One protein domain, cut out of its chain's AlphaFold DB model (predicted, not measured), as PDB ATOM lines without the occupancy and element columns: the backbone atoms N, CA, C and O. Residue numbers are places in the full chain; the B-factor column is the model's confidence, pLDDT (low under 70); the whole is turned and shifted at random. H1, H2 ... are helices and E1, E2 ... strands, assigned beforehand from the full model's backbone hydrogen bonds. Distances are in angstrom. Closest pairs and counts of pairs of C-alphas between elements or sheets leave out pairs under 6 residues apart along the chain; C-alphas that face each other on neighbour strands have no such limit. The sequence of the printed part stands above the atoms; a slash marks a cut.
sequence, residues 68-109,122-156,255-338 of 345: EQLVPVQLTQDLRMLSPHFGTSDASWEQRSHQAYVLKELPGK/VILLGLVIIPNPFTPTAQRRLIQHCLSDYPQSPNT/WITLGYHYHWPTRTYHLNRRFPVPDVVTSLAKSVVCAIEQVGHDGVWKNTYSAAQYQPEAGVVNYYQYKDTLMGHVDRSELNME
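This is residues 68 to 109, 122 to 156 and 255 to 338 of the 345 residues of the protein "2OG-FeII_Oxy_2 domain-containing protein" of Absidia glauca (UniProt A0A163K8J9). There is little regular structure: two small ribbons, E1 with E2 and E3 with E4, lie at opposite ends, helices H3 and H4 run between those ends, and long loops make much of the rest. The printed part has 161 residues, 55 of them in named elements, in the order E1 H1 H2 E2 H3 E3 H4 E4; the class is mixed and both sheets are antiparallel. It is compact, with a radius of gyration of the C-alphas of 17.3 A and spans of 45 by 44 by 38 A.

Find C-alpha 70 at (-36.739, 24.699, -25.340), where E1, residues 70 to 74, begins. Then come H1, 79 to 82; H2, 91 to 94; E2, 99 to 103; H3, 136 to 148, 18.1 A long; E3, 255 to 259; H4, 279 to 292, 20.0 A long; and E4, 314 to 318, ending at (-17.855, 23.470, -43.900).

Look between E1 and E2, where N 71 and O 102 are 2.8 A apart; between E3 and E4, N 258 and O 315 are 2.8 A apart. H4 touches H1 with residues 287 to 291 alone; the closest C-alphas, of Leu 82 and Ser 287, are 5.5 A apart. H3 and H4 are only just apart, at 8.2 A. H2 touches no helix. In H3 and H4 every O i to N i+4 pair is within hydrogen-bond range; H1 and H2 are too short for one.

Cuts leave C-alphas 109 and 122 9.5 A apart, and 156 and 255 8.4 A. The links E3 to H4 and H4 to E4 are long. Residues 106 to 109 and 122 to 124 have pLDDT under 70.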
ATOM      1  N   GLU A  68     -41.980  26.035 -26.589       87.19
ATOM      2  CA  GLU A  68     -42.175  25.145 -25.431       87.19
ATOM      3  C   GLU A  68     -41.260  23.906 -25.438       87.19
ATOM      4  O   GLU A  68     -41.155  23.202 -24.433       87.19
ATOM      5  N   GLN A  69     -40.613  23.622 -26.573       86.94
ATOM      6  CA  GLN A  69     -39.628  22.549 -26.723       86.94
ATOM      7  C   GLN A  69     -38.231  22.940 -26.219       86.94
ATOM      8  O   GLN A  69     -37.361  22.076 -26.127       86.94
ATOM      9  N   LEU A  70     -37.994  24.216 -25.906       90.56
ATOM     10  CA  LEU A  70     -36.739  24.699 -25.340       90.56
ATOM     11  C   LEU A  70     -36.920  25.013 -23.857       90.56
ATOM     12  O   LEU A  70     -37.857  25.705 -23.463       90.56
ATOM     13  N   VAL A  71     -35.981  24.544 -23.043       91.44
ATOM     14  CA  VAL A  71     -35.870  24.913 -21.633       91.44
ATOM     15  C   VAL A  71     -34.764  25.964 -21.516       91.44
ATOM     16  O   VAL A  71     -33.624  25.672 -21.893       91.44
ATOM     17  N   PRO A  72     -35.068  27.189 -21.050       92.81
ATOM     18  CA  PRO A  72     -34.050  28.206 -20.825       92.81
ATOM     19  C   PRO A  72     -33.134  27.782 -19.678       92.81
ATOM     20  O   PRO A  72     -33.598  27.368 -18.616       92.81
ATOM     21  N   VAL A  73     -31.831  27.908 -19.899       94.00
ATOM     22  CA  VAL A  73     -30.779  27.634 -18.915       94.00
ATOM     23  C   VAL A  73     -29.761  28.768 -18.949       94.00
ATOM     24  O   VAL A  73     -29.681  29.513 -19.926       94.00
ATOM     25  N   GLN A  74     -28.972  28.890 -17.886       95.00
ATOM     26  CA  GLN A  74     -27.934  29.911 -17.794       95.00
ATOM     27  C   GLN A  74     -26.558  29.273 -17.960       95.00
ATOM     28  O   GLN A  74     -26.253  28.283 -17.295       95.00
ATOM     29  N   LEU A  75     -25.730  29.850 -18.829       96.62
ATOM     30  CA  LEU A  75     -24.296  29.584 -18.864       96.62
ATOM     31  C   LEU A  75     -23.682  29.928 -17.507       96.62
ATOM     32  O   LEU A  75     -24.151  30.831 -16.815       96.62
ATOM     33  N   THR A  76     -22.614  29.234 -17.132       96.69
ATOM     34  CA  THR A  76     -21.912  29.515 -15.872       96.69
ATOM     35  C   THR A  76     -21.026  30.750 -15.956       96.69
ATOM     36  O   THR A  76     -20.702  31.340 -14.927       96.69
ATOM     37  N   GLN A  77     -20.625  31.139 -17.168       94.50
ATOM     38  CA  GLN A  77     -19.715  32.249 -17.428       94.50
ATOM     39  C   GLN A  77     -20.087  32.967 -18.729       94.50
ATOM     40  O   GLN A  77     -20.553  32.345 -19.686       94.50
ATOM     41  N   ASP A  78     -19.818  34.271 -18.784       93.00
ATOM     42  CA  ASP A  78     -19.930  35.060 -20.011       93.00
ATOM     43  C   ASP A  78     -18.801  34.688 -20.986       93.00
ATOM     44  O   ASP A  78     -17.611  34.858 -20.702       93.00
ATOM     45  N   LEU A  79     -19.179  34.231 -22.181       95.25
ATOM     46  CA  LEU A  79     -18.246  33.862 -23.246       95.25
ATOM     47  C   LEU A  79     -17.286  34.999 -23.630       95.25
ATOM     48  O   LEU A  79     -16.126  34.730 -23.945       95.25
ATOM     49  N   ARG A  80     -17.716  36.265 -23.562       92.94
ATOM     50  CA  ARG A  80     -16.869  37.429 -23.892       92.94
ATOM     51  C   ARG A  80     -15.801  37.707 -22.840       92.94
ATOM     52  O   ARG A  80     -14.758  38.266 -23.169       92.94
ATOM     53  N   MET A  81     -16.038  37.287 -21.598       92.19
ATOM     54  CA  MET A  81     -15.032  37.339 -20.534       92.19
ATOM     55  C   MET A  81     -14.007  36.211 -20.676       92.19
ATOM     56  O   MET A  81     -12.856  36.372 -20.278       92.19
ATOM     57  N   LEU A  82     -14.411  35.087 -21.274       95.25
ATOM     58  CA  LEU A  82     -13.553  33.928 -21.508       95.25
ATOM     59  C   LEU A  82     -12.681  34.051 -22.761       95.25
ATOM     60  O   LEU A  82     -11.584  33.492 -22.794       95.25
ATOM     61  N   SER A  83     -13.156  34.735 -23.805       96.00
ATOM     62  CA  SER A  83     -12.378  34.945 -25.024       96.00
ATOM     63  C   SER A  83     -12.723  36.262 -25.723       96.00
ATOM     64  O   SER A  83     -13.895  36.523 -26.018       96.00
ATOM     65  N   PRO A  84     -11.709  37.058 -26.124       95.44
ATOM     66  CA  PRO A  84     -11.931  38.283 -26.889       95.44
ATOM     67  C   PRO A  84     -12.492  38.007 -28.293       95.44
ATOM     68  O   PRO A  84     -12.975  38.924 -28.960       95.44
ATOM     69  N   HIS A  85     -12.453  36.755 -28.765       96.81
ATOM     70  CA  HIS A  85     -12.950  36.370 -30.083       96.81
ATOM     71  C   HIS A  85     -14.480  36.360 -30.190       96.81
ATOM     72  O   HIS A  85     -14.991  36.340 -31.306       96.81
ATOM     73  N   PHE A  86     -15.218  36.455 -29.078       95.44
ATOM     74  CA  PHE A  86     -16.662  36.737 -29.098       95.44
ATOM     75  C   PHE A  86     -16.968  38.240 -29.277       95.44
ATOM     76  O   PHE A  86     -18.079  38.630 -29.653       95.44
ATOM     77  N   GLY A  87     -15.958  39.099 -29.116       93.25
ATOM     78  CA  GLY A  87     -16.047  40.552 -29.224       93.25
ATOM     79  C   GLY A  87     -16.127  41.255 -27.872       93.25
ATOM     80  O   GLY A  87     -16.116  40.628 -26.819       93.25
ATOM     81  N   THR A  88     -16.194  42.584 -27.907       89.25
ATOM     82  CA  THR A  88     -16.219  43.426 -26.704       89.25
ATOM     83  C   THR A  88     -17.562  43.346 -25.988       89.25
ATOM     84  O   THR A  88     -18.604  43.268 -26.641       89.25
ATOM     85  N   SER A  89     -17.563  43.423 -24.660       81.06
ATOM     86  CA  SER A  89     -18.794  43.573 -23.876       81.06
ATOM     87  C   SER A  89     -19.498  44.888 -24.222       81.06
ATOM     88  O   SER A  89     -18.854  45.918 -24.419       81.06
ATOM     89  N   ASP A  90     -20.822  44.839 -24.337       79.56
ATOM     90  CA  ASP A  90     -21.671  45.994 -24.635       79.56
ATOM     91  C   ASP A  90     -22.980  45.906 -23.831       79.56
ATOM     92  O   ASP A  90     -23.388  44.818 -23.428       79.56
ATOM     93  N   ALA A  91     -23.663  47.031 -23.600       79.31
ATOM     94  CA  ALA A  91     -24.885  47.049 -22.784       79.31
ATOM     95  C   ALA A  91     -26.032  46.203 -23.379       79.31
ATOM     96  O   ALA A  91     -26.904  45.730 -22.655       79.31
ATOM     97  N   SER A  92     -26.039  45.972 -24.700       79.56
ATOM     98  CA  SER A  92     -27.033  45.097 -25.336       79.56
ATOM     99  C   SER A  92     -26.774  43.617 -25.044       79.56
ATOM    100  O   SER A  92     -27.675  42.791 -25.196       79.56
ATOM    101  N   TRP A  93     -25.542  43.271 -24.669       80.50
ATOM    102  CA  TRP A  93     -25.099  41.912 -24.396       80.50
ATOM    103  C   TRP A  93     -25.456  41.443 -22.994       80.50
ATOM    104  O   TRP A  93     -25.807  40.278 -22.845       80.50
ATOM    105  N   GLU A  94     -25.438  42.329 -21.993       79.00
ATOM    106  CA  GLU A  94     -25.649  41.972 -20.581       79.00
ATOM    107  C   GLU A  94     -26.889  41.092 -20.378       79.00
ATOM    108  O   GLU A  94     -26.808  40.047 -19.733       79.00
ATOM    109  N   GLN A  95     -27.999  41.440 -21.038       78.44
ATOM    110  CA  GLN A  95     -29.281  40.733 -20.933       78.44
ATOM    111  C   GLN A  95     -29.277  39.308 -21.504       78.44
ATOM    112  O   GLN A  95     -30.119  38.503 -21.117       78.44
ATOM    113  N   ARG A  96     -28.360  38.985 -22.424       83.62
ATOM    114  CA  ARG A  96     -28.263  37.658 -23.065       83.62
ATOM    115  C   ARG A  96     -26.908  36.970 -22.883       83.62
ATOM    116  O   ARG A  96     -26.684  35.914 -23.458       83.62
ATOM    117  N   SER A  97     -26.028  37.548 -22.070       86.56
ATOM    118  CA  SER A  97     -24.647  37.101 -21.838       86.56
ATOM    119  C   SER A  97     -24.531  35.660 -21.341       86.56
ATOM    120  O   SER A  97     -23.591  34.953 -21.693       86.56
ATOM    121  N   HIS A  98     -25.523  35.219 -20.568       91.12
ATOM    122  CA  HIS A  98     -25.597  33.873 -20.010       91.12
ATOM    123  C   HIS A  98     -26.714  33.041 -20.647       91.12
ATOM    124  O   HIS A  98     -26.980  31.937 -20.195       91.12
ATOM    125  N   GLN A  99     -27.392  33.547 -21.678       92.62
ATOM    126  CA  GLN A  99     -28.567  32.882 -22.225       92.62
ATOM    127  C   GLN A  99     -28.172  31.630 -23.009       92.62
ATOM    128  O   GLN A  99     -27.427  31.697 -23.988       92.62
ATOM    129  N   ALA A 100     -28.743  30.495 -22.625       95.06
ATOM    130  CA  ALA A 100     -28.658  29.253 -23.372       95.06
ATOM    131  C   ALA A 100     -29.974  28.472 -23.272       95.06
ATOM    132  O   ALA A 100     -30.881  28.806 -22.507       95.06
ATOM    133  N   TYR A 101     -30.089  27.427 -24.081       94.31
ATOM    134  CA  TYR A 101     -31.242  26.541 -24.086       94.31
ATOM    135  C   TYR A 101     -30.806  25.087 -24.147       94.31
ATOM    136  O   TYR A 101     -29.834  24.755 -24.826       94.31
ATOM    137  N   VAL A 102     -31.580  24.221 -23.505       92.19
ATOM    138  CA  VAL A 102     -31.538  22.772 -23.727       92.19
ATOM    139  C   VAL A 102     -32.873  22.308 -24.298       92.19
ATOM    140  O   VAL A 102     -33.889  22.995 -24.166       92.19
ATOM    141  N   LEU A 103     -32.887  21.159 -24.968       86.94
ATOM    142  CA  LEU A 103     -34.140  20.584 -25.449       86.94
ATOM    143  C   LEU A 103     -34.929  19.971 -24.292       86.94
ATOM    144  O   LEU A 103     -34.384  19.239 -23.468       86.94
ATOM    145  N   LYS A 104     -36.232  20.258 -24.262       78.44
ATOM    146  CA  LYS A 104     -37.188  19.577 -23.394       78.44
ATOM    147  C   LYS A 104     -37.244  18.099 -23.777       78.44
ATOM    148  O   LYS A 104     -37.120  17.754 -24.953       78.44
ATOM    149  N   GLU A 105     -37.451  17.233 -22.791       71.31
ATOM    150  CA  GLU A 105     -37.596  15.803 -23.045       71.31
ATOM    151  C   GLU A 105     -38.701  15.537 -24.075       71.31
ATOM    152  O   GLU A 105     -39.832  16.014 -23.940       71.31
ATOM    153  N   LEU A 106     -38.370  14.753 -25.100       60.09
ATOM    154  CA  LEU A 106     -39.350  14.218 -26.035       60.09
ATOM    155  C   LEU A 106     -39.615  12.755 -25.664       60.09
ATOM    156  O   LEU A 106     -38.661  11.974 -25.633       60.09
ATOM    157  N   PRO A 107     -40.871  12.354 -25.401       54.50
ATOM    158  CA  PRO A 107     -41.191  10.956 -25.142       54.50
ATOM    159  C   PRO A 107     -40.931  10.106 -26.397       54.50
ATOM    160  O   PRO A 107     -41.452  10.400 -27.474       54.50
ATOM    161  N   GLY A 108     -40.137   9.037 -26.261       51.00
ATOM    162  CA  GLY A 108     -39.804   8.097 -27.340       51.00
ATOM    163  C   GLY A 108     -40.041   6.624 -26.981       51.00
ATOM    164  O   GLY A 108     -39.949   6.248 -25.815       51.00
ATOM    165  N   LYS A 109     -40.321   5.777 -27.990       44.44
ATOM    166  CA  LYS A 109     -40.354   4.300 -27.884       44.44
ATOM    167  C   LYS A 109     -39.169   3.681 -28.637       44.44
ATOM    168  O   LYS A 109     -38.905   4.071 -29.774       44.44
ATOM    169  N   VAL A 122     -35.253   9.591 -23.369       53.41
ATOM    170  CA  VAL A 122     -35.022  10.987 -23.753       53.41
ATOM    171  C   VAL A 122     -34.061  11.037 -24.942       53.41
ATOM    172  O   VAL A 122     -32.883  10.721 -24.818       53.41
ATOM    173  N   ILE A 123     -34.561  11.406 -26.122       54.97
ATOM    174  CA  ILE A 123     -33.832  11.213 -27.391       54.97
ATOM    175  C   ILE A 123     -32.667  12.214 -27.587       54.97
ATOM    176  O   ILE A 123     -31.786  11.952 -28.401       54.97
ATOM    177  N   LEU A 124     -32.625  13.347 -26.869       63.75
ATOM    178  CA  LEU A 124     -31.671  14.444 -27.132       63.75
ATOM    179  C   LEU A 124     -31.120  15.127 -25.863       63.75
ATOM    180  O   LEU A 124     -31.016  16.353 -25.808       63.75
ATOM    181  N   LEU A 125     -30.757  14.354 -24.836       76.75
ATOM    182  CA  LEU A 125     -29.962  14.903 -23.730       76.75
ATOM    183  C   LEU A 125     -28.568  15.293 -24.234       76.75
ATOM    184  O   LEU A 125     -27.985  14.588 -25.055       76.75
ATOM    185  N   GLY A 126     -28.036  16.419 -23.756       85.19
ATOM    186  CA  GLY A 126     -26.696  16.883 -24.131       85.19
ATOM    187  C   GLY A 126     -26.628  18.005 -25.163       85.19
ATOM    188  O   GLY A 126     -25.560  18.590 -25.330       85.19
ATOM    189  N   LEU A 127     -27.734  18.365 -25.828       92.19
ATOM    190  CA  LEU A 127     -27.728  19.500 -26.755       92.19
ATOM    191  C   LEU A 127     -27.913  20.825 -26.007       92.19
ATOM    192  O   LEU A 127     -29.008  21.127 -25.529       92.19
ATOM    193  N   VAL A 128     -26.860  21.642 -25.989       94.50
ATOM    194  CA  VAL A 128     -26.899  23.032 -25.517       94.50
ATOM    195  C   VAL A 128     -26.872  23.976 -26.718       94.50
ATOM    196  O   VAL A 128     -26.008  23.872 -27.587       94.50
ATOM    197  N   ILE A 129     -27.817  24.914 -26.770       94.75
ATOM    198  CA  ILE A 129     -27.942  25.916 -27.831       94.75
ATOM    199  C   ILE A 129     -27.668  27.296 -27.238       94.75
ATOM    200  O   ILE A 129     -28.406  27.757 -26.370       94.75
ATOM    201  N   ILE A 130     -26.644  27.977 -27.752       95.19
ATOM    202  CA  ILE A 130     -26.282  29.343 -27.356       95.19
ATOM    203  C   ILE A 130     -26.671  30.292 -28.500       95.19
ATOM    204  O   ILE A 130     -26.068  30.221 -29.577       95.19
ATOM    205  N   PRO A 131     -27.682  31.164 -28.329       92.56
ATOM    206  CA  PRO A 131     -28.043  32.146 -29.344       92.56
ATOM    207  C   PRO A 131     -26.896  33.128 -29.569       92.56
ATOM    208  O   PRO A 131     -26.365  33.668 -28.607       92.56
ATOM    209  N   ASN A 132     -26.553  33.359 -30.842       92.00
ATOM    210  CA  ASN A 132     -25.486  34.241 -31.330       92.00
ATOM    211  C   ASN A 132     -24.659  34.957 -30.233       92.00
ATOM    212  O   ASN A 132     -25.015  36.077 -29.832       92.00
ATOM    213  N   PRO A 133     -23.529  34.363 -29.806       92.19
ATOM    214  CA  PRO A 133     -22.731  34.952 -28.747       92.19
ATOM    215  C   PRO A 133     -21.779  36.064 -29.206       92.19
ATOM    216  O   PRO A 133     -21.075  36.673 -28.400       92.19
ATOM    217  N   PHE A 134     -21.752  36.355 -30.506       93.56
ATOM    218  CA  PHE A 134     -20.764  37.228 -31.116       93.56
ATOM    219  C   PHE A 134     -21.286  38.650 -31.333       93.56
ATOM    220  O   PHE A 134     -22.435  38.878 -31.721       93.56
ATOM    221  N   THR A 135     -20.391  39.627 -31.199       93.06
ATOM    222  CA  THR A 135     -20.595  40.948 -31.816       93.06
ATOM    223  C   THR A 135     -20.504  40.853 -33.351       93.06
ATOM    224  O   THR A 135     -19.767  40.010 -33.870       93.06
ATOM    225  N   PRO A 136     -21.149  41.752 -34.123       93.44
ATOM    226  CA  PRO A 136     -21.041  41.751 -35.589       93.44
ATOM    227  C   PRO A 136     -19.602  41.878 -36.120       93.44
ATOM    228  O   PRO A 136     -19.269  41.378 -37.195       93.44
ATOM    229  N   THR A 137     -18.721  42.561 -35.387       95.06
ATOM    230  CA  THR A 137     -17.297  42.667 -35.746       95.06
ATOM    231  C   THR A 137     -16.565  41.350 -35.514       95.06
ATOM    232  O   THR A 137     -15.813  40.920 -36.386       95.06
ATOM    233  N   ALA A 138     -16.832  40.673 -34.395       95.75
ATOM    234  CA  ALA A 138     -16.267  39.359 -34.110       95.75
ATOM    235  C   ALA A 138     -16.712  38.298 -35.130       95.75
ATOM    236  O   ALA A 138     -15.871  37.562 -35.638       95.75
ATOM    237  N   GLN A 139     -17.996  38.288 -35.516       96.06
ATOM    238  CA  GLN A 139     -18.498  37.404 -36.577       96.06
ATOM    239  C   GLN A 139     -17.748  37.608 -37.894       96.06
ATOM    240  O   GLN A 139     -17.255  36.651 -38.481       96.06
ATOM    241  N   ARG A 140     -17.621  38.863 -38.350       97.56
ATOM    242  CA  ARG A 140     -16.902  39.187 -39.593       97.56
ATOM    243  C   ARG A 140     -15.444  38.753 -39.538       97.56
ATOM    244  O   ARG A 140     -14.940  38.227 -40.524       97.56
ATOM    245  N   ARG A 141     -14.789  38.925 -38.389       97.56
ATOM    246  CA  ARG A 141     -13.408  38.483 -38.190       97.56
ATOM    247  C   ARG A 141     -13.279  36.962 -38.233       97.56
ATOM    248  O   ARG A 141     -12.368  36.459 -38.876       97.56
ATOM    249  N   LEU A 142     -14.199  36.223 -37.611       97.62
ATOM    250  CA  LEU A 142     -14.209  34.762 -37.694       97.62
ATOM    251  C   LEU A 142     -14.456  34.282 -39.133       97.62
ATOM    252  O   LEU A 142     -13.755  33.394 -39.606       97.62
ATOM    253  N   ILE A 143     -15.391  34.911 -39.852       97.31
ATOM    254  CA  ILE A 143     -15.641  34.639 -41.276       97.31
ATOM    255  C   ILE A 143     -14.383  34.912 -42.111       97.31
ATOM    256  O   ILE A 143     -14.048  34.108 -42.978       97.31
ATOM    257  N   GLN A 144     -13.674  36.010 -41.839       97.31
ATOM    258  CA  GLN A 144     -12.406  36.320 -42.496       97.31
ATOM    259  C   GLN A 144     -11.383  35.207 -42.256       97.31
ATOM    260  O   GLN A 144     -10.891  34.655 -43.231       97.31
ATOM    261  N   HIS A 145     -11.154  34.793 -41.004       97.69
ATOM    262  CA  HIS A 145     -10.263  33.670 -40.692       97.69
ATOM    263  C   HIS A 145     -10.645  32.394 -41.465       97.69
ATOM    264  O   HIS A 145      -9.775  31.736 -42.037       97.69
ATOM    265  N   CYS A 146     -11.942  32.076 -41.562       97.44
ATOM    266  CA  CYS A 146     -12.422  30.945 -42.357       97.44
ATOM    267  C   CYS A 146     -12.101  31.079 -43.853       97.44
ATOM    268  O   CYS A 146     -11.901  30.070 -44.516       97.44
ATOM    269  N   LEU A 147     -12.063  32.281 -44.421       96.19
ATOM    270  CA  LEU A 147     -11.832  32.477 -45.855       96.19
ATOM    271  C   LEU A 147     -10.362  32.730 -46.215       96.19
ATOM    272  O   LEU A 147      -9.967  32.412 -47.337       96.19
ATOM    273  N   SER A 148      -9.565  33.284 -45.296       96.00
ATOM    274  CA  SER A 148      -8.189  33.713 -45.563       96.00
ATOM    275  C   SER A 148      -7.122  32.882 -44.866       96.00
ATOM    276  O   SER A 148      -6.088  32.622 -45.477       96.00
ATOM    277  N   ASP A 149      -7.356  32.440 -43.629       96.75
ATOM    278  CA  ASP A 149      -6.290  31.909 -42.767       96.75
ATOM    279  C   ASP A 149      -6.378  30.392 -42.619       96.75
ATOM    280  O   ASP A 149      -5.396  29.676 -42.783       96.75
ATOM    281  N   TYR A 150      -7.576  29.868 -42.374       97.12
ATOM    282  CA  TYR A 150      -7.792  28.427 -42.259       97.12
ATOM    283  C   TYR A 150      -7.552  27.649 -43.561       97.12
ATOM    284  O   TYR A 150      -7.148  26.495 -43.456       97.12
ATOM    285  N   PRO A 151      -7.716  28.215 -44.777       96.00
ATOM    286  CA  PRO A 151      -7.318  27.535 -46.013       96.00
ATOM    287  C   PRO A 151      -5.806  27.461 -46.250       96.00
ATOM    288  O   PRO A 151      -5.398  26.846 -47.236       96.00
ATOM    289  N   GLN A 152      -4.990  28.120 -45.423       95.50
ATOM    290  CA  GLN A 152      -3.534  28.093 -45.548       95.50
ATOM    291  C   GLN A 152      -2.958  26.769 -45.035       95.50
ATOM    292  O   GLN A 152      -3.546  26.092 -44.187       95.50
ATOM    293  N   SER A 153      -1.762  26.434 -45.520       92.88
ATOM    294  CA  SER A 153      -0.962  25.332 -44.982       92.88
ATOM    295  C   SER A 153      -0.729  25.536 -43.473       92.88
ATOM    296  O   SER A 153      -0.489  26.669 -43.052       92.88
ATOM    297  N   PRO A 154      -0.778  24.483 -42.638       93.81
ATOM    298  CA  PRO A 154      -0.812  23.061 -42.996       93.81
ATOM    299  C   PRO A 154      -2.208  22.470 -43.220       93.81
ATOM    300  O   PRO A 154      -2.304  21.277 -43.504       93.81
ATOM    301  N   ASN A 155      -3.279  23.254 -43.092       94.94
ATOM    302  CA  ASN A 155      -4.637  22.732 -43.216       94.94
ATOM    303  C   ASN A 155      -4.926  22.294 -44.656       94.94
ATOM    304  O   ASN A 155      -4.439  22.882 -45.623       94.94
ATOM    305  N   THR A 156      -5.761  21.270 -44.806       93.12
ATOM    306  CA  THR A 156      -6.150  20.740 -46.116       93.12
ATOM    307  C   THR A 156      -7.616  21.017 -46.407       93.12
ATOM    308  O   THR A 156      -8.442  21.172 -45.510       93.12
ATOM    309  N   TRP A 255     -14.960  22.053 -47.769       96.56
ATOM    310  CA  TRP A 255     -14.478  21.756 -46.432       96.56
ATOM    311  C   TRP A 255     -13.010  22.129 -46.265       96.56
ATOM    312  O   TRP A 255     -12.256  22.145 -47.242       96.56
ATOM    313  N   ILE A 256     -12.626  22.384 -45.017       96.50
ATOM    314  CA  ILE A 256     -11.245  22.423 -44.530       96.50
ATOM    315  C   ILE A 256     -11.158  21.558 -43.279       96.50
ATOM    316  O   ILE A 256     -12.061  21.627 -42.447       96.50
ATOM    317  N   THR A 257     -10.083  20.791 -43.123       95.44
ATOM    318  CA  THR A 257      -9.772  20.103 -41.864       95.44
ATOM    319  C   THR A 257      -8.692  20.845 -41.089       95.44
ATOM    320  O   THR A 257      -7.692  21.257 -41.669       95.44
ATOM    321  N   LEU A 258      -8.896  20.978 -39.781       95.56
ATOM    322  CA  LEU A 258      -7.996  21.615 -38.824       95.56
ATOM    323  C   LEU A 258      -7.495  20.564 -37.833       95.56
ATOM    324  O   LEU A 258      -8.267  19.696 -37.422       95.56
ATOM    325  N   GLY A 259      -6.246  20.671 -37.393       94.44
ATOM    326  CA  GLY A 259      -5.687  19.742 -36.415       94.44
ATOM    327  C   GLY A 259      -5.439  18.348 -36.999       94.44
ATOM    328  O   GLY A 259      -4.772  18.214 -38.026       94.44
ATOM    329  N   TYR A 260      -5.982  17.300 -36.375       90.62
ATOM    330  CA  TYR A 260      -6.017  15.976 -36.994       90.62
ATOM    331  C   TYR A 260      -6.901  15.990 -38.243       90.62
ATOM    332  O   TYR A 260      -8.112  16.207 -38.181       90.62
ATOM    333  N   HIS A 261      -6.302  15.704 -39.396       87.25
ATOM    334  CA  HIS A 261      -7.041  15.685 -40.652       87.25
ATOM    335  C   HIS A 261      -7.914  14.439 -40.762       87.25
ATOM    336  O   HIS A 261      -7.461  13.313 -40.535       87.25
ATOM    337  N   TYR A 262      -9.172  14.646 -41.135       81.88
ATOM    338  CA  TYR A 262     -10.128  13.574 -41.353       81.88
ATOM    339  C   TYR A 262      -9.906  12.917 -42.718       81.88
ATOM    340  O   TYR A 262      -9.879  13.593 -43.747       81.88
ATOM    341  N   HIS A 263      -9.773  11.593 -42.738       81.81
ATOM    342  CA  HIS A 263      -9.640  10.819 -43.963       81.81
ATOM    343  C   HIS A 263     -11.007  10.277 -44.391       81.81
ATOM    344  O   HIS A 263     -11.506   9.293 -43.837       81.81
ATOM    345  N   TRP A 264     -11.623  10.923 -45.385       80.12
ATOM    346  CA  TRP A 264     -12.987  10.619 -45.837       80.12
ATOM    347  C   TRP A 264     -13.218   9.155 -46.249       80.12
ATOM    348  O   TRP A 264     -14.229   8.598 -45.811       80.12
ATOM    349  N   PRO A 265     -12.322   8.496 -47.020       79.75
ATOM    350  CA  PRO A 265     -12.531   7.105 -47.433       79.75
ATOM    351  C   PRO A 265     -12.607   6.127 -46.256       79.75
ATOM    352  O   PRO A 265     -13.482   5.267 -46.217       79.75
ATOM    353  N   THR A 266     -11.729   6.288 -45.258       74.31
ATOM    354  CA  THR A 266     -11.661   5.387 -44.089       74.31
ATOM    355  C   THR A 266     -12.458   5.892 -42.890       74.31
ATOM    356  O   THR A 266     -12.438   5.249 -41.844       74.31
ATOM    357  N   ARG A 267     -13.101   7.061 -43.001       77.56
ATOM    358  CA  ARG A 267     -13.897   7.706 -41.944       77.56
ATOM    359  C   ARG A 267     -13.190   7.777 -40.587       77.56
ATOM    360  O   ARG A 267     -13.761   7.460 -39.550       77.56
ATOM    361  N   THR A 268     -11.905   8.107 -40.613       77.69
ATOM    362  CA  THR A 268     -11.015   8.111 -39.442       77.69
ATOM    363  C   THR A 268      -9.960   9.196 -39.604       77.69
ATOM    364  O   THR A 268      -9.643   9.597 -40.720       77.69
ATOM    365  N   TYR A 269      -9.355   9.639 -38.508       80.81
ATOM    366  CA  TYR A 269      -8.314  10.666 -38.539       80.81
ATOM    367  C   TYR A 269      -6.942  10.134 -38.997       80.81
ATOM    368  O   TYR A 269      -6.624   8.951 -38.833       80.81
ATOM    369  N   HIS A 270      -6.109  11.005 -39.568       76.25
ATOM    370  CA  HIS A 270      -4.674  10.768 -39.750       76.25
ATOM    371  C   HIS A 270      -3.936  11.035 -38.432       76.25
ATOM    372  O   HIS A 270      -3.510  12.155 -38.169       76.25
ATOM    373  N   LEU A 271      -3.767  10.011 -37.594       80.69
ATOM    374  CA  LEU A 271      -3.149  10.172 -36.267       80.69
ATOM    375  C   LEU A 271      -1.628  10.406 -36.311       80.69
ATOM    376  O   LEU A 271      -1.051  10.891 -35.334       80.69
ATOM    377  N   ASN A 272      -0.996  10.102 -37.447       75.44
ATOM    378  CA  ASN A 272       0.417  10.360 -37.724       75.44
ATOM    379  C   ASN A 272       0.704  11.810 -38.162       75.44
ATOM    380  O   ASN A 272       1.853  12.241 -38.111       75.44
ATOM    381  N   ARG A 273      -0.316  12.568 -38.585       76.75
ATOM    382  CA  ARG A 273      -0.200  13.972 -38.999       76.75
ATOM    383  C   ARG A 273      -0.809  14.850 -37.906       76.75
ATOM    384  O   ARG A 273      -2.026  14.960 -37.800       76.75
ATOM    385  N   ARG A 274       0.044  15.448 -37.070       79.44
ATOM    386  CA  ARG A 274      -0.372  16.316 -35.960       79.44
ATOM    387  C   ARG A 274      -0.079  17.767 -36.292       79.44
ATOM    388  O   ARG A 274       1.073  18.188 -36.253       79.44
ATOM    389  N   PHE A 275      -1.133  18.517 -36.576       89.69
ATOM    390  CA  PHE A 275      -1.077  19.969 -36.671       89.69
ATOM    391  C   PHE A 275      -1.856  20.577 -35.501       89.69
ATOM    392  O   PHE A 275      -2.777  19.938 -34.990       89.69
ATOM    393  N   PRO A 276      -1.490  21.773 -35.020       90.38
ATOM    394  CA  PRO A 276      -2.296  22.461 -34.026       90.38
ATOM    395  C   PRO A 276      -3.610  22.949 -34.649       90.38
ATOM    396  O   PRO A 276      -3.638  23.427 -35.784       90.38
ATOM    397  N   VAL A 277      -4.701  22.868 -33.889       95.94
ATOM    398  CA  VAL A 277      -5.936  23.593 -34.220       95.94
ATOM    399  C   VAL A 277      -5.670  25.097 -34.029       95.94
ATOM    400  O   VAL A 277      -5.096  25.460 -32.999       95.94
ATOM    401  N   PRO A 278      -6.079  25.982 -34.963       96.81
ATOM    402  CA  PRO A 278      -5.825  27.419 -34.863       96.81
ATOM    403  C   PRO A 278      -6.251  28.023 -33.519       96.81
ATOM    404  O   PRO A 278      -7.333  27.713 -33.016       96.81
ATOM    405  N   ASP A 279      -5.442  28.935 -32.972       97.06
ATOM    406  CA  ASP A 279      -5.632  29.504 -31.626       97.06
ATOM    407  C   ASP A 279      -7.016  30.121 -31.417       97.06
ATOM    408  O   ASP A 279      -7.629  29.936 -30.366       97.06
ATOM    409  N   VAL A 280      -7.543  30.802 -32.438       97.62
ATOM    410  CA  VAL A 280      -8.885  31.398 -32.406       97.62
ATOM    411  C   VAL A 280      -9.951  30.318 -32.197       97.62
ATOM    412  O   VAL A 280     -10.808  30.462 -31.328       97.62
ATOM    413  N   VAL A 281      -9.884  29.215 -32.952       97.69
ATOM    414  CA  VAL A 281     -10.821  28.084 -32.827       97.69
ATOM    415  C   VAL A 281     -10.644  27.398 -31.476       97.69
ATOM    416  O   VAL A 281     -11.634  27.117 -30.800       97.69
ATOM    417  N   THR A 282      -9.397  27.189 -31.052       97.88
ATOM    418  CA  THR A 282      -9.074  26.573 -29.762       97.88
ATOM    419  C   THR A 282      -9.630  27.384 -28.594       97.88
ATOM    420  O   THR A 282     -10.275  26.826 -27.706       97.88
ATOM    421  N   SER A 283      -9.430  28.703 -28.614       98.12
ATOM    422  CA  SER A 283      -9.954  29.628 -27.612       98.12
ATOM    423  C   SER A 283     -11.481  29.606 -27.587       98.12
ATOM    424  O   SER A 283     -12.053  29.365 -26.529       98.12
ATOM    425  N   LEU A 284     -12.144  29.764 -28.741       98.12
ATOM    426  CA  LEU A 284     -13.608  29.752 -28.830       98.12
ATOM    427  C   LEU A 284     -14.208  28.441 -28.301       98.12
ATOM    428  O   LEU A 284     -15.130  28.477 -27.487       98.12
ATOM    429  N   ALA A 285     -13.679  27.290 -28.725       98.31
ATOM    430  CA  ALA A 285     -14.191  25.988 -28.310       98.31
ATOM    431  C   ALA A 285     -14.001  25.753 -26.803       98.31
ATOM    432  O   ALA A 285     -14.952  25.376 -26.119       98.31
ATOM    433  N   LYS A 286     -12.812  26.055 -26.259       98.50
ATOM    434  CA  LYS A 286     -12.551  25.955 -24.812       98.50
ATOM    435  C   LYS A 286     -13.454  26.881 -24.000       98.50
ATOM    436  O   LYS A 286     -13.973  26.456 -22.973       98.50
ATOM    437  N   SER A 287     -13.686  28.111 -24.459       98.19
ATOM    438  CA  SER A 287     -14.599  29.043 -23.790       98.19
ATOM    439  C   SER A 287     -16.038  28.533 -23.773       98.19
ATOM    440  O   SER A 287     -16.684  28.613 -22.733       98.19
ATOM    441  N   VAL A 288     -16.530  27.967 -24.884       98.12
ATOM    442  CA  VAL A 288     -17.866  27.352 -24.922       98.12
ATOM    443  C   VAL A 288     -17.955  26.206 -23.926       98.12
ATOM    444  O   VAL A 288     -18.865  26.212 -23.105       98.12
ATOM    445  N   VAL A 289     -17.001  25.269 -23.945       98.19
ATOM    446  CA  VAL A 289     -17.016  24.110 -23.036       98.19
ATOM    447  C   VAL A 289     -16.937  24.532 -21.567       98.19
ATOM    448  O   VAL A 289     -17.673  23.999 -20.741       98.19
ATOM    449  N   CYS A 290     -16.129  25.546 -21.253       98.19
ATOM    450  CA  CYS A 290     -16.051  26.153 -19.925       98.19
ATOM    451  C   CYS A 290     -17.390  26.759 -19.473       98.19
ATOM    452  O   CYS A 290     -17.842  26.510 -18.358       98.19
ATOM    453  N   ALA A 291     -18.069  27.504 -20.348       97.81
ATOM    454  CA  ALA A 291     -19.339  28.154 -20.025       97.81
ATOM    455  C   ALA A 291     -20.527  27.182 -19.890       97.81
ATOM    456  O   ALA A 291     -21.528  27.533 -19.263       97.81
ATOM    457  N   ILE A 292     -20.441  25.981 -20.479       97.06
ATOM    458  CA  ILE A 292     -21.483  24.946 -20.372       97.06
ATOM    459  C   ILE A 292     -21.199  23.894 -19.294       97.06
ATOM    460  O   ILE A 292     -22.011  22.988 -19.102       97.06
ATOM    461  N   GLU A 293     -20.061  23.955 -18.605       96.44
ATOM    462  CA  GLU A 293     -19.775  23.063 -17.478       96.44
ATOM    463  C   GLU A 293     -20.836  23.274 -16.387       96.44
ATOM    464  O   GLU A 293     -21.144  24.404 -16.028       96.44
ATOM    465  N   GLN A 294     -21.431  22.191 -15.878       95.31
ATOM    466  CA  GLN A 294     -22.547  22.209 -14.920       95.31
ATOM    467  C   GLN A 294     -23.866  22.822 -15.434       95.31
ATOM    468  O   GLN A 294     -24.797  22.984 -14.643       95.31
ATOM    469  N   VAL A 295     -24.000  23.106 -16.732       94.62
ATOM    470  CA  VAL A 295     -25.265  23.566 -17.332       94.62
ATOM    471  C   VAL A 295     -26.182  22.381 -17.625       94.62
ATOM    472  O   VAL A 295     -25.736  21.325 -18.072       94.62
ATOM    473  N   GLY A 296     -27.482  22.544 -17.380       90.81
ATOM    474  CA  GLY A 296     -28.464  21.488 -17.592       90.81
ATOM    475  C   GLY A 296     -29.875  21.874 -17.169       90.81
ATOM    476  O   GLY A 296     -30.141  23.026 -16.838       90.81
ATOM    477  N   HIS A 297     -30.763  20.886 -17.170       87.69
ATOM    478  CA  HIS A 297     -32.119  20.988 -16.646       87.69
ATOM    479  C   HIS A 297     -32.237  20.146 -15.371       87.69
ATOM    480  O   HIS A 297     -32.013  18.932 -15.396       87.69
ATOM    481  N   ASP A 298     -32.575  20.804 -14.259       81.94
ATOM    482  CA  ASP A 298     -32.676  20.177 -12.940       81.94
ATOM    483  C   ASP A 298     -33.557  18.924 -12.944       81.94
ATOM    484  O   ASP A 298     -34.671  18.921 -13.464       81.94
ATOM    485  N   GLY A 299     -33.037  17.847 -12.349       78.62
ATOM    486  CA  GLY A 299     -33.720  16.555 -12.264       78.62
ATOM    487  C   GLY A 299     -33.747  15.740 -13.562       78.62
ATOM    488  O   GLY A 299     -34.215  14.607 -13.523       78.62
ATOM    489  N   VAL A 300     -33.227  16.273 -14.675       83.12
ATOM    490  CA  VAL A 300     -33.254  15.625 -15.998       83.12
ATOM    491  C   VAL A 300     -31.847  15.300 -16.493       83.12
ATOM    492  O   VAL A 300     -31.473  14.138 -16.629       83.12
ATOM    493  N   TRP A 301     -31.041  16.326 -16.758       87.62
ATOM    494  CA  TRP A 301     -29.688  16.162 -17.282       87.62
ATOM    495  C   TRP A 301     -28.835  17.362 -16.926       87.62
ATOM    496  O   TRP A 301     -29.297  18.500 -16.977       87.62
ATOM    497  N   LYS A 302     -27.566  17.103 -16.628       90.38
ATOM    498  CA  LYS A 302     -26.577  18.127 -16.335       90.38
ATOM    499  C   LYS A 302     -25.260  17.760 -16.993       90.38
ATOM    500  O   LYS A 302     -24.813  16.622 -16.865       90.38
ATOM    501  N   ASN A 303     -24.634  18.720 -17.666       93.50
ATOM    502  CA  ASN A 303     -23.300  18.536 -18.207       93.50
ATOM    503  C   ASN A 303     -22.279  18.460 -17.069       93.50
ATOM    504  O   ASN A 303     -22.001  19.458 -16.404       93.50
ATOM    505  N   THR A 304     -21.710  17.281 -16.851       93.94
ATOM    506  CA  THR A 304     -20.681  17.038 -15.834       93.94
ATOM    507  C   THR A 304     -19.277  16.927 -16.422       93.94
ATOM    508  O   THR A 304     -18.332  16.707 -15.667       93.94
ATOM    509  N   TYR A 305     -19.119  17.109 -17.740       95.56
ATOM    510  CA  TYR A 305     -17.812  17.099 -18.389       95.56
ATOM    511  C   TYR A 305     -16.957  18.267 -17.886       95.56
ATOM    512  O   TYR A 305     -17.376  19.425 -17.960       95.56
ATOM    513  N   SER A 306     -15.748  17.970 -17.401       96.75
ATOM    514  CA  SER A 306     -14.850  18.996 -16.874       96.75
ATOM    515  C   SER A 306     -14.184  19.774 -18.002       96.75
ATOM    516  O   SER A 306     -13.464  19.204 -18.827       96.75
ATOM    517  N   ALA A 307     -14.341  21.099 -18.013       96.50
ATOM    518  CA  ALA A 307     -13.742  21.928 -19.054       96.50
ATOM    519  C   ALA A 307     -12.205  21.884 -19.048       96.50
ATOM    520  O   ALA A 307     -11.579  22.050 -20.094       96.50
ATOM    521  N   ALA A 308     -11.593  21.584 -17.899       96.31
ATOM    522  CA  ALA A 308     -10.147  21.414 -17.770       96.31
ATOM    523  C   ALA A 308      -9.598  20.236 -18.597       96.31
ATOM    524  O   ALA A 308      -8.431  20.249 -18.984       96.31
ATOM    525  N   GLN A 309     -10.431  19.231 -18.884       96.44
ATOM    526  CA  GLN A 309     -10.070  18.065 -19.694       96.44
ATOM    527  C   GLN A 309     -10.324  18.288 -21.191       96.44
ATOM    528  O   GLN A 309      -9.991  17.433 -22.009       96.44
ATOM    529  N   TYR A 310     -10.951  19.402 -21.578       97.44
ATOM    530  CA  TYR A 310     -11.291  19.653 -22.970       97.44
ATOM    531  C   TYR A 310     -10.088  20.136 -23.779       97.44
ATOM    532  O   TYR A 310      -9.489  21.179 -23.492       97.44
ATOM    533  N   GLN A 311      -9.797  19.426 -24.864       95.62
ATOM    534  CA  GLN A 311      -8.825  19.849 -25.858       95.62
ATOM    535  C   GLN A 311      -9.431  19.697 -27.259       95.62
ATOM    536  O   GLN A 311      -9.748  18.581 -27.663       95.62
ATOM    537  N   PRO A 312      -9.590  20.791 -28.024       95.62
ATOM    538  CA  PRO A 312      -9.898  20.681 -29.439       95.62
ATOM    539  C   PRO A 312      -8.648  20.182 -30.170       95.62
ATOM    540  O   PRO A 312      -7.598  20.829 -30.146       95.62
ATOM    541  N   GLU A 313      -8.762  19.011 -30.787       94.31
ATOM    542  CA  GLU A 313      -7.665  18.357 -31.512       94.31
ATOM    543  C   GLU A 313      -7.955  18.188 -33.006       94.31
ATOM    544  O   GLU A 313      -7.032  18.040 -33.806       94.31
ATOM    545  N   ALA A 314      -9.229  18.230 -33.390       94.56
ATOM    546  CA  ALA A 314      -9.688  18.127 -34.764       94.56
ATOM    547  C   ALA A 314     -10.831  19.117 -35.003       94.56
ATOM    548  O   ALA A 314     -11.615  19.412 -34.099       94.56
ATOM    549  N   GLY A 315     -10.939  19.624 -36.227       95.38
ATOM    550  CA  GLY A 315     -12.043  20.487 -36.631       95.38
ATOM    551  C   GLY A 315     -12.319  20.400 -38.122       95.38
ATOM    552  O   GLY A 315     -11.425  20.111 -38.915       95.38
ATOM    553  N   VAL A 316     -13.564  20.678 -38.510       96.31
ATOM    554  CA  VAL A 316     -13.968  20.775 -39.915       96.31
ATOM    555  C   VAL A 316     -14.715  22.084 -40.134       96.31
ATOM    556  O   VAL A 316     -15.747  22.330 -39.512       96.31
ATOM    557  N   VAL A 317     -14.214  22.917 -41.042       97.62
ATOM    558  CA  VAL A 317     -14.930  24.106 -41.517       97.62
ATOM    559  C   VAL A 317     -15.687  23.711 -42.770       97.62
ATOM    560  O   VAL A 317     -15.064  23.326 -43.753       97.62
ATOM    561  N   ASN A 318     -17.016  23.799 -42.750       97.25
ATOM    562  CA  ASN A 318     -17.855  23.470 -43.900       97.25
ATOM    563  C   ASN A 318     -18.372  24.742 -44.586       97.25
ATOM    564  O   ASN A 318     -18.861  25.656 -43.923       97.25
ATOM    565  N   TYR A 319     -18.316  24.771 -45.917       97.06
ATOM    566  CA  TYR A 319     -18.788  25.880 -46.747       97.06
ATOM    567  C   TYR A 319     -19.987  25.418 -47.564       97.06
ATOM    568  O   TYR A 319     -19.873  24.509 -48.389       97.06
ATOM    569  N   TYR A 320     -21.128  26.072 -47.359       95.31
ATOM    570  CA  TYR A 320     -22.378  25.732 -48.029       95.31
ATOM    571  C   TYR A 320     -22.811  26.846 -48.979       95.31
ATOM    572  O   TYR A 320     -22.953  28.004 -48.593       95.31
ATOM    573  N   GLN A 321     -23.071  26.477 -50.228       93.25
ATOM    574  CA  GLN A 321     -23.811  27.286 -51.189       93.25
ATOM    575  C   GLN A 321     -25.318  27.042 -51.031       93.25
ATOM    576  O   GLN A 321     -25.748  26.042 -50.462       93.25
ATOM    577  N   TYR A 322     -26.156  27.897 -51.624       88.94
ATOM    578  CA  TYR A 322     -27.623  27.810 -51.500       88.94
ATOM    579  C   TYR A 322     -28.260  26.465 -51.893       88.94
ATOM    580  O   TYR A 322     -29.402  26.199 -51.523       88.94
ATOM    581  N   LYS A 323     -27.585  25.654 -52.715       88.00
ATOM    582  CA  LYS A 323     -28.080  24.339 -53.160       88.00
ATOM    583  C   LYS A 323     -27.437  23.174 -52.407       88.00
ATOM    584  O   LYS A 323     -27.831  22.033 -52.648       88.00
ATOM    585  N   ASP A 324     -26.457  23.447 -51.554       90.56
ATOM    586  CA  ASP A 324     -25.728  22.411 -50.841       90.56
ATOM    587  C   ASP A 324     -26.577  21.890 -49.678       90.56
ATOM    588  O   ASP A 324     -27.365  22.615 -49.072       90.56
ATOM    589  N   THR A 325     -26.440  20.600 -49.379       89.44
ATOM    590  CA  THR A 325     -27.149  19.961 -48.268       89.44
ATOM    591  C   THR A 325     -26.220  18.993 -47.567       89.44
ATOM    592  O   THR A 325     -25.618  18.154 -48.235       89.44
ATOM    593  N   LEU A 326     -26.172  19.051 -46.239       88.88
ATOM    594  CA  LEU A 326     -25.571  18.002 -45.427       88.88
ATOM    595  C   LEU A 326     -26.650  16.969 -45.094       88.88
ATOM    596  O   LEU A 326     -27.697  17.317 -44.552       88.88
ATOM    597  N   MET A 327     -26.430  15.717 -45.486       82.75
ATOM    598  CA  MET A 327     -27.390  14.641 -45.227       82.75
ATOM    599  C   MET A 327     -27.293  14.158 -43.782       82.75
ATOM    600  O   MET A 327     -26.246  14.297 -43.148       82.75
ATOM    601  N   GLY A 328     -28.367  13.545 -43.280       81.88
ATOM    602  CA  GLY A 328     -28.354  12.912 -41.960       81.88
ATOM    603  C   GLY A 328     -27.213  11.900 -41.815       81.88
ATOM    604  O   GLY A 328     -27.129  10.944 -42.591       81.88
ATOM    605  N   HIS A 329     -26.361  12.129 -40.820       83.06
ATOM    606  CA  HIS A 329     -25.252  11.275 -40.404       83.06
ATOM    607  C   HIS A 329     -25.084  11.381 -38.882       83.06
ATOM    608  O   HIS A 329     -25.755  12.184 -38.234       83.06
ATOM    609  N   VAL A 330     -24.222  10.533 -38.328       83.12
ATOM    610  CA  VAL A 330     -23.833  10.558 -36.918       83.12
ATOM    611  C   VAL A 330     -22.316  10.633 -36.879       83.12
ATOM    612  O   VAL A 330     -21.663   9.835 -37.560       83.12
ATOM    613  N   ASP A 331     -21.784  11.556 -36.088       84.75
ATOM    614  CA  ASP A 331     -20.351  11.661 -35.827       84.75
ATOM    615  C   ASP A 331     -19.949  10.560 -34.840       84.75
ATOM    616  O   ASP A 331     -20.539  10.413 -33.769       84.75
ATOM    617  N   ARG A 332     -19.046   9.681 -35.282       80.50
ATOM    618  CA  ARG A 332     -18.596   8.478 -34.553       80.50
ATOM    619  C   ARG A 332     -17.108   8.209 -34.765       80.50
ATOM    620  O   ARG A 332     -16.674   7.062 -34.707       80.50
ATOM    621  N   SER A 333     -16.362   9.232 -35.163       80.69
ATOM    622  CA  SER A 333     -14.960   9.081 -35.569       80.69
ATOM    623  C   SER A 333     -14.006   9.419 -34.428       80.69
ATOM    624  O   SER A 333     -12.819   9.099 -34.484       80.69
ATOM    625  N   GLU A 334     -14.532  10.101 -33.418       83.81
ATOM    626  CA  GLU A 334     -13.865  10.540 -32.210       83.81
ATOM    627  C   GLU A 334     -13.624   9.342 -31.290       83.81
ATOM    628  O   GLU A 334     -14.495   8.499 -31.094       83.81
ATOM    629  N   LEU A 335     -12.430   9.274 -30.698       82.12
ATOM    630  CA  LEU A 335     -12.104   8.229 -29.721       82.12
ATOM    631  C   LEU A 335     -12.771   8.493 -28.364       82.12
ATOM    632  O   LEU A 335     -13.106   7.557 -27.645       82.12
ATOM    633  N   ASN A 336     -12.950   9.769 -28.015       85.75
ATOM    634  CA  ASN A 336     -13.632  10.200 -26.804       85.75
ATOM    635  C   ASN A 336     -15.042  10.689 -27.161       85.75
ATOM    636  O   ASN A 336     -15.196  11.789 -27.688       85.75
ATOM    637  N   MET A 337     -16.052   9.877 -26.842       86.50
ATOM    638  CA  MET A 337     -17.467  10.193 -27.074       86.50
ATOM    639  C   MET A 337     -18.118  10.976 -25.918       86.50
ATOM    640  O   MET A 337     -19.288  11.338 -26.017       86.50
ATOM    641  N   GLU A 338     -17.390  11.231 -24.823       88.88
ATOM    642  CA  GLU A 338     -17.867  12.037 -23.689       88.88
ATOM    643  C   GLU A 338     -17.579  13.532 -23.879       88.88
ATOM    644  O   GLU A 338     -18.309  14.380 -23.361       88.88
TER     645      GLU A 338